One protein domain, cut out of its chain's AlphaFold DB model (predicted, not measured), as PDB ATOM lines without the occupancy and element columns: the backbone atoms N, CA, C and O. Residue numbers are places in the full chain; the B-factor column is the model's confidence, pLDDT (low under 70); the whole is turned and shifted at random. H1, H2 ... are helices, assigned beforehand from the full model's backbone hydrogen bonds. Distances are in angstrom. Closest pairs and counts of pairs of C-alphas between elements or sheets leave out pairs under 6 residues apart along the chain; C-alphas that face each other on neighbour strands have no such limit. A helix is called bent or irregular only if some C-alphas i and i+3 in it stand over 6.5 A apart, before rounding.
ATOM      1  N   GLN A   2      64.964 -36.330 -50.773       80.56
ATOM      2  CA  GLN A   2      65.320 -37.452 -49.881       80.56
ATOM      3  C   GLN A   2      64.602 -37.405 -48.516       80.56
ATOM      4  O   GLN A   2      63.944 -38.364 -48.134       80.56
ATOM      5  N   VAL A   3      64.632 -36.255 -47.829       90.88
ATOM      6  CA  VAL A   3      64.036 -36.099 -46.485       90.88
ATOM      7  C   VAL A   3      62.527 -36.362 -46.476       90.88
ATOM      8  O   VAL A   3      62.049 -37.116 -45.639       90.88
ATOM      9  N   LYS A   4      61.778 -35.812 -47.444       91.31
ATOM     10  CA  LYS A   4      60.333 -36.075 -47.566       91.31
ATOM     11  C   LYS A   4      60.056 -37.571 -47.732       91.31
ATOM     12  O   LYS A   4      59.205 -38.105 -47.038       91.31
ATOM     13  N   LYS A   5      60.821 -38.245 -48.597       93.25
ATOM     14  CA  LYS A   5      60.681 -39.681 -48.864       93.25
ATOM     15  C   LYS A   5      60.967 -40.522 -47.614       93.25
ATOM     16  O   LYS A   5      60.190 -41.413 -47.297       93.25
ATOM     17  N   VAL A   6      62.030 -40.200 -46.876       95.38
ATOM     18  CA  VAL A   6      62.363 -40.867 -45.606       95.38
ATOM     19  C   VAL A   6      61.252 -40.669 -44.576       95.38
ATOM     20  O   VAL A   6      60.791 -41.647 -44.000       95.38
ATOM     21  N   ILE A   7      60.764 -39.439 -44.397       96.88
ATOM     22  CA  ILE A   7      59.665 -39.150 -43.464       96.88
ATOM     23  C   ILE A   7      58.407 -39.937 -43.844       96.88
ATOM     24  O   ILE A   7      57.776 -40.523 -42.970       96.88
ATOM     25  N   THR A   8      58.064 -40.008 -45.134       96.12
ATOM     26  CA  THR A   8      56.918 -40.799 -45.598       96.12
ATOM     27  C   THR A   8      57.079 -42.276 -45.254       96.12
ATOM     28  O   THR A   8      56.147 -42.867 -44.719       96.12
ATOM     29  N   TYR A   9      58.245 -42.880 -45.494       97.00
ATOM     30  CA  TYR A   9      58.457 -44.288 -45.143       97.00
ATOM     31  C   TYR A   9      58.440 -44.536 -43.636       97.00
ATOM     32  O   TYR A   9      57.871 -45.534 -43.204       97.00
ATOM     33  N   VAL A  10      59.002 -43.629 -42.834       97.19
ATOM     34  CA  VAL A  10      58.936 -43.715 -41.368       97.19
ATOM     35  C   VAL A  10      57.487 -43.640 -40.892       97.19
ATOM     36  O   VAL A  10      57.072 -44.455 -40.073       97.19
ATOM     37  N   ALA A  11      56.694 -42.721 -41.446       96.94
ATOM     38  CA  ALA A  11      55.278 -42.600 -41.120       96.94
ATOM     39  C   ALA A  11      54.495 -43.866 -41.500       96.94
ATOM     40  O   ALA A  11      53.726 -44.376 -40.690       96.94
ATOM     41  N   VAL A  12      54.727 -44.420 -42.694       96.69
ATOM     42  CA  VAL A  12      54.088 -45.671 -43.135       96.69
ATOM     43  C   VAL A  12      54.478 -46.836 -42.224       96.69
ATOM     44  O   VAL A  12      53.605 -47.572 -41.771       96.69
ATOM     45  N   ALA A  13      55.764 -46.987 -41.900       96.56
ATOM     46  CA  ALA A  13      56.236 -48.034 -40.998       96.56
ATOM     47  C   ALA A  13      55.619 -47.906 -39.598       96.56
ATOM     48  O   ALA A  13      55.219 -48.908 -39.009       96.56
ATOM     49  N   PHE A  14      55.482 -46.679 -39.090       95.56
ATOM     50  CA  PHE A  14      54.813 -46.411 -37.820       95.56
ATOM     51  C   PHE A  14      53.335 -46.807 -37.853       95.56
ATOM     52  O   PHE A  14      52.870 -47.466 -36.927       95.56
ATOM     53  N   VAL A  15      52.608 -46.462 -38.922       94.62
ATOM     54  CA  VAL A  15      51.206 -46.870 -39.086       94.62
ATOM     55  C   VAL A  15      51.098 -48.390 -39.071       94.62
ATOM     56  O   VAL A  15      50.330 -48.929 -38.283       94.62
ATOM     57  N   VAL A  16      51.907 -49.093 -39.866       95.00
ATOM     58  CA  VAL A  16      51.904 -50.563 -39.907       95.00
ATOM     59  C   VAL A  16      52.205 -51.153 -38.525       95.00
ATOM     60  O   VAL A  16      51.460 -52.004 -38.045       95.00
ATOM     61  N   PHE A  17      53.239 -50.662 -37.839       95.00
ATOM     62  CA  PHE A  17      53.567 -51.082 -36.477       95.00
ATOM     63  C   PHE A  17      52.406 -50.856 -35.497       95.00
ATOM     64  O   PHE A  17      52.088 -51.738 -34.700       95.00
ATOM     65  N   TYR A  18      51.755 -49.694 -35.561       91.50
ATOM     66  CA  TYR A  18      50.633 -49.344 -34.697       91.50
ATOM     67  C   TYR A  18      49.416 -50.246 -34.940       91.50
ATOM     68  O   TYR A  18      48.801 -50.713 -33.982       91.50
ATOM     69  N   LEU A  19      49.117 -50.564 -36.206       90.69
ATOM     70  CA  LEU A  19      48.063 -51.513 -36.574       90.69
ATOM     71  C   LEU A  19      48.315 -52.903 -35.970       90.69
ATOM     72  O   LEU A  19      47.390 -53.509 -35.434       90.69
ATOM     73  N   PHE A  20      49.558 -53.395 -36.014       93.00
ATOM     74  CA  PHE A  20      49.904 -54.712 -35.467       93.00
ATOM     75  C   PHE A  20      49.960 -54.744 -33.938       93.00
ATOM     76  O   PHE A  20      49.563 -55.735 -33.330       93.00
ATOM     77  N   THR A  21      50.452 -53.683 -33.299       93.56
ATOM     78  CA  THR A  21      50.613 -53.649 -31.836       93.56
ATOM     79  C   THR A  21      49.335 -53.282 -31.095       93.56
ATOM     80  O   THR A  21      49.150 -53.709 -29.956       93.56
ATOM     81  N   LYS A  22      48.443 -52.499 -31.711       91.25
ATOM     82  CA  LYS A  22      47.190 -52.042 -31.097       91.25
ATOM     83  C   LYS A  22      46.007 -52.145 -32.071       91.25
ATOM     84  O   LYS A  22      45.389 -51.128 -32.395       91.25
ATOM     85  N   PRO A  23      45.633 -53.365 -32.495       87.19
ATOM     86  CA  PRO A  23      44.609 -53.567 -33.521       87.19
ATOM     87  C   PRO A  23      43.235 -53.016 -33.120       87.19
ATOM     88  O   PRO A  23      42.528 -52.449 -33.947       87.19
ATOM     89  N   THR A  24      42.865 -53.109 -31.840       89.88
ATOM     90  CA  THR A  24      41.578 -52.600 -31.337       89.88
ATOM     91  C   THR A  24      41.496 -51.075 -31.366       89.88
ATOM     92  O   THR A  24      40.488 -50.519 -31.793       89.88
ATOM     93  N   GLN A  25      42.564 -50.386 -30.960       88.06
ATOM     94  CA  GLN A  25      42.625 -48.919 -30.977       88.06
ATOM     95  C   GLN A  25      42.695 -48.384 -32.409       88.06
ATOM     96  O   GLN A  25      42.070 -47.374 -32.721       88.06
ATOM     97  N   ALA A  26      43.419 -49.077 -33.287       87.62
ATOM     98  CA  ALA A  26      43.433 -48.782 -34.710       87.62
ATOM     99  C   ALA A  26      42.038 -48.903 -35.336       87.62
ATOM    100  O   ALA A  26      41.602 -47.969 -36.002       87.62
ATOM    101  N   ALA A  27      41.329 -50.008 -35.082       86.75
ATOM    102  CA  ALA A  27      39.972 -50.226 -35.579       86.75
ATOM    103  C   ALA A  27      38.999 -49.147 -35.080       86.75
ATOM    104  O   ALA A  27      38.233 -48.602 -35.866       86.75
ATOM    105  N   ALA A  28      39.076 -48.779 -33.799       89.50
ATOM    106  CA  ALA A  28      38.264 -47.698 -33.247       89.50
ATOM    107  C   ALA A  28      38.535 -46.351 -33.940       89.50
ATOM    108  O   ALA A  28      37.598 -45.613 -34.232       89.50
ATOM    109  N   ALA A  29      39.800 -46.048 -34.254       87.50
ATOM    110  CA  ALA A  29      40.166 -44.811 -34.937       87.50
ATOM    111  C   ALA A  29      39.614 -44.740 -36.370       87.50
ATOM    112  O   ALA A  29      39.058 -43.711 -36.745       87.50
ATOM    113  N   VAL A  30      39.723 -45.813 -37.168       86.31
ATOM    114  CA  VAL A  30      39.133 -45.812 -38.520       86.31
ATOM    115  C   VAL A  30      37.611 -45.805 -38.468       86.31
ATOM    116  O   VAL A  30      36.999 -45.002 -39.166       86.31
ATOM    117  N   ASN A  31      36.998 -46.622 -37.611       89.25
ATOM    118  CA  ASN A  31      35.541 -46.684 -37.499       89.25
ATOM    119  C   ASN A  31      34.952 -45.334 -37.078       89.25
ATOM    120  O   ASN A  31      34.004 -44.877 -37.704       89.25
ATOM    121  N   GLY A  32      35.568 -44.641 -36.115       89.06
ATOM    122  CA  GLY A  32      35.125 -43.308 -35.702       89.06
ATOM    123  C   GLY A  32      35.218 -42.259 -36.819       89.06
ATOM    124  O   GLY A  32      34.357 -41.389 -36.924       89.06
ATOM    125  N   VAL A  33      36.222 -42.353 -37.700       88.50
ATOM    126  CA  VAL A  33      36.318 -41.476 -38.880       88.50
ATOM    127  C   VAL A  33      35.194 -41.770 -39.874       88.50
ATOM    128  O   VAL A  33      34.546 -40.838 -40.346       88.50
ATOM    129  N   PHE A  34      34.931 -43.045 -40.175       90.38
ATOM    130  CA  PHE A  34      33.836 -43.429 -41.071       90.38
ATOM    131  C   PHE A  34      32.470 -43.026 -40.512       90.38
ATOM    132  O   PHE A  34      31.667 -42.442 -41.237       90.38
ATOM    133  N   GLU A  35      32.224 -43.259 -39.224       89.81
ATOM    134  CA  GLU A  35      31.006 -42.817 -38.544       89.81
ATOM    135  C   GLU A  35      30.851 -41.296 -38.593       89.81
ATOM    136  O   GLU A  35      29.752 -40.808 -38.832       89.81
ATOM    137  N   GLY A  36      31.931 -40.533 -38.412       88.88
ATOM    138  CA  GLY A  36      31.894 -39.074 -38.519       88.88
ATOM    139  C   GLY A  36      31.518 -38.587 -39.921       88.88
ATOM    140  O   GLY A  36      30.741 -37.643 -40.056       88.88
ATOM    141  N   ILE A  37      32.018 -39.250 -40.968       90.69
ATOM    142  CA  ILE A  37      31.664 -38.937 -42.360       90.69
ATOM    143  C   ILE A  37      30.188 -39.241 -42.624       90.69
ATOM    144  O   ILE A  37      29.492 -38.412 -43.207       90.69
ATOM    145  N   LEU A  38      29.709 -40.408 -42.186       90.00
ATOM    146  CA  LEU A  38      28.315 -40.819 -42.364       90.00
ATOM    147  C   LEU A  38      27.357 -39.882 -41.620       90.00
ATOM    148  O   LEU A  38      26.434 -39.353 -42.231       90.00
ATOM    149  N   HIS A  39      27.635 -39.578 -40.350       90.44
ATOM    150  CA  HIS A  39      26.842 -38.613 -39.586       90.44
ATOM    151  C   HIS A  39      26.854 -37.217 -40.218       90.44
ATOM    152  O   HIS A  39      25.826 -36.545 -40.245       90.44
ATOM    153  N   GLY A  40      27.999 -36.771 -40.744       86.62
ATOM    154  CA  GLY A  40      28.085 -35.506 -41.470       86.62
ATOM    155  C   GLY A  40      27.211 -35.502 -42.726       86.62
ATOM    156  O   GLY A  40      26.512 -34.525 -42.984       86.62
ATOM    157  N   ALA A  41      27.200 -36.600 -43.485       88.50
ATOM    158  CA  ALA A  41      26.356 -36.747 -44.667       88.50
ATOM    159  C   ALA A  41      24.857 -36.729 -44.320       88.50
ATOM    160  O   ALA A  41      24.093 -36.031 -44.987       88.50
ATOM    161  N   ASP A  42      24.447 -37.414 -43.250       89.56
ATOM    162  CA  ASP A  42      23.060 -37.394 -42.771       89.56
ATOM    163  C   ASP A  42      22.633 -35.985 -42.337       89.56
ATOM    164  O   ASP A  42      21.542 -35.526 -42.675       89.56
ATOM    165  N   GLN A  43      23.509 -35.246 -41.648       90.19
ATOM    166  CA  GLN A  43      23.240 -33.857 -41.266       90.19
ATOM    167  C   GLN A  43      23.080 -32.934 -42.478       90.19
ATOM    168  O   GLN A  43      22.208 -32.063 -42.479       90.19
ATOM    169  N   LEU A  44      23.885 -33.133 -43.525       88.94
ATOM    170  CA  LEU A  44      23.733 -32.402 -44.782       88.94
ATOM    171  C   LEU A  44      22.403 -32.745 -45.460       88.94
ATOM    172  O   LEU A  44      21.700 -31.837 -45.897       88.94
ATOM    173  N   ALA A  45      22.024 -34.024 -45.508       87.19
ATOM    174  CA  ALA A  45      20.749 -34.452 -46.074       87.19
ATOM    175  C   ALA A  45      19.560 -33.794 -45.351       87.19
ATOM    176  O   ALA A  45      18.705 -33.197 -46.002       87.19
ATOM    177  N   VAL A  46      19.559 -33.808 -44.013       89.75
ATOM    178  CA  VAL A  46      18.534 -33.145 -43.187       89.75
ATOM    179  C   VAL A  46      18.480 -31.641 -43.460       89.75
ATOM    180  O   VAL A  46      17.395 -31.082 -43.606       89.75
ATOM    181  N   PHE A  47      19.633 -30.976 -43.566       90.19
ATOM    182  CA  PHE A  47      19.688 -29.556 -43.908       90.19
ATOM    183  C   PHE A  47      19.028 -29.268 -45.262       90.19
ATOM    184  O   PHE A  47      18.165 -28.398 -45.342       90.19
ATOM    185  N   PHE A  48      19.379 -30.011 -46.314       90.81
ATOM    186  CA  PHE A  48      18.803 -29.793 -47.642       90.81
ATOM    187  C   PHE A  48      17.305 -30.094 -47.687       90.81
ATOM    188  O   PHE A  48      16.565 -29.329 -48.299       90.81
ATOM    189  N   THR A  49      16.836 -31.145 -47.012       89.81
ATOM    190  CA  THR A  49      15.399 -31.432 -46.890       89.81
ATOM    191  C   THR A  49      14.653 -30.284 -46.211       89.81
ATOM    192  O   THR A  49      13.602 -29.882 -46.698       89.81
ATOM    193  N   ASN A  50      15.214 -29.711 -45.143       87.25
ATOM    194  CA  ASN A  50      14.605 -28.590 -44.422       87.25
ATOM    195  C   ASN A  50      14.657 -27.256 -45.186       87.25
ATOM    196  O   ASN A  50      13.879 -26.362 -44.882       87.25
ATOM    197  N   VAL A  51      15.594 -27.085 -46.124       81.75
ATOM    198  CA  VAL A  51      15.710 -25.866 -46.948       81.75
ATOM    199  C   VAL A  51      14.838 -25.937 -48.205       81.75
ATOM    200  O   VAL A  51      14.391 -24.904 -48.697       81.75
ATOM    201  N   LEU A  52      14.631 -27.136 -48.756       74.62
ATOM    202  CA  LEU A  52      13.880 -27.353 -49.998       74.62
ATOM    203  C   LEU A  52      12.378 -27.607 -49.790       74.62
ATOM    204  O   LEU A  52      11.649 -27.652 -50.781       74.62
ATOM    205  N   THR A  53      11.935 -27.787 -48.545       60.75
ATOM    206  CA  THR A  53      10.520 -27.948 -48.164       60.75
ATOM    207  C   THR A  53      10.030 -26.683 -47.477       60.75
ATOM    208  O   THR A  53       8.896 -26.253 -47.785       60.75
TER     209      THR A  53
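Overview. This is residues 2 to 53 of the 53 residues of an uncharacterized protein of Nonomuraea jabiensis (UniProt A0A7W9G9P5). Two straight helices meet at their ends in an open L: H2 is the long arm, H1 is the shorter arm, and the corner lies at the single residue between them. Most of both arms stands free, with the space between them empty, and the L is flat, spanning 54 by 30 by 6 A along its three main axes. The printed part has 52 residues with two named helices, H1 then H2 along the chain, and no named strand. The class is all helix, and the whole is extended, with a radius of gyration of the C-alphas of 18.1 A.

Along the chain. Begin with the longest helix, H2, residues 23 to 52. Find C-alpha 23 at (44.609, -53.567, -33.521); from there the helix runs 43.6 A to C-alpha 52 at (13.880, -27.353, -49.998). Then go back to C-alpha 2 at (65.320, -37.452, -49.881), where H1, residues 2 to 21, begins; it measures 28.4 A to C-alpha 21. Neither helix is bent.

Arrangement. Look first at Lys 22, the one residue of the tight link from H1 to H2. Here the two helices are close but not clearly touching, with 2 pairs of C-alphas within 8 A. The closest C-alphas are those of Leu 19 in H1 and Ala 26 in H2, 5.7 A apart. Their lines are about perpendicular, at 79 degrees, and their centres are 27.3 A apart. In the backbones of H1 and H2, every O i to N i+4 pair is within hydrogen-bond range.

Size, cuts and confidence. Measure from Gln 2 to Thr 53, the chain's last residue: their C-alphas, the two farthest apart, are 55.6 A apart. The printed part has no cut and no long link. The mean pLDDT of the printed part is 89.9, and residue 53 is the one residue under 70.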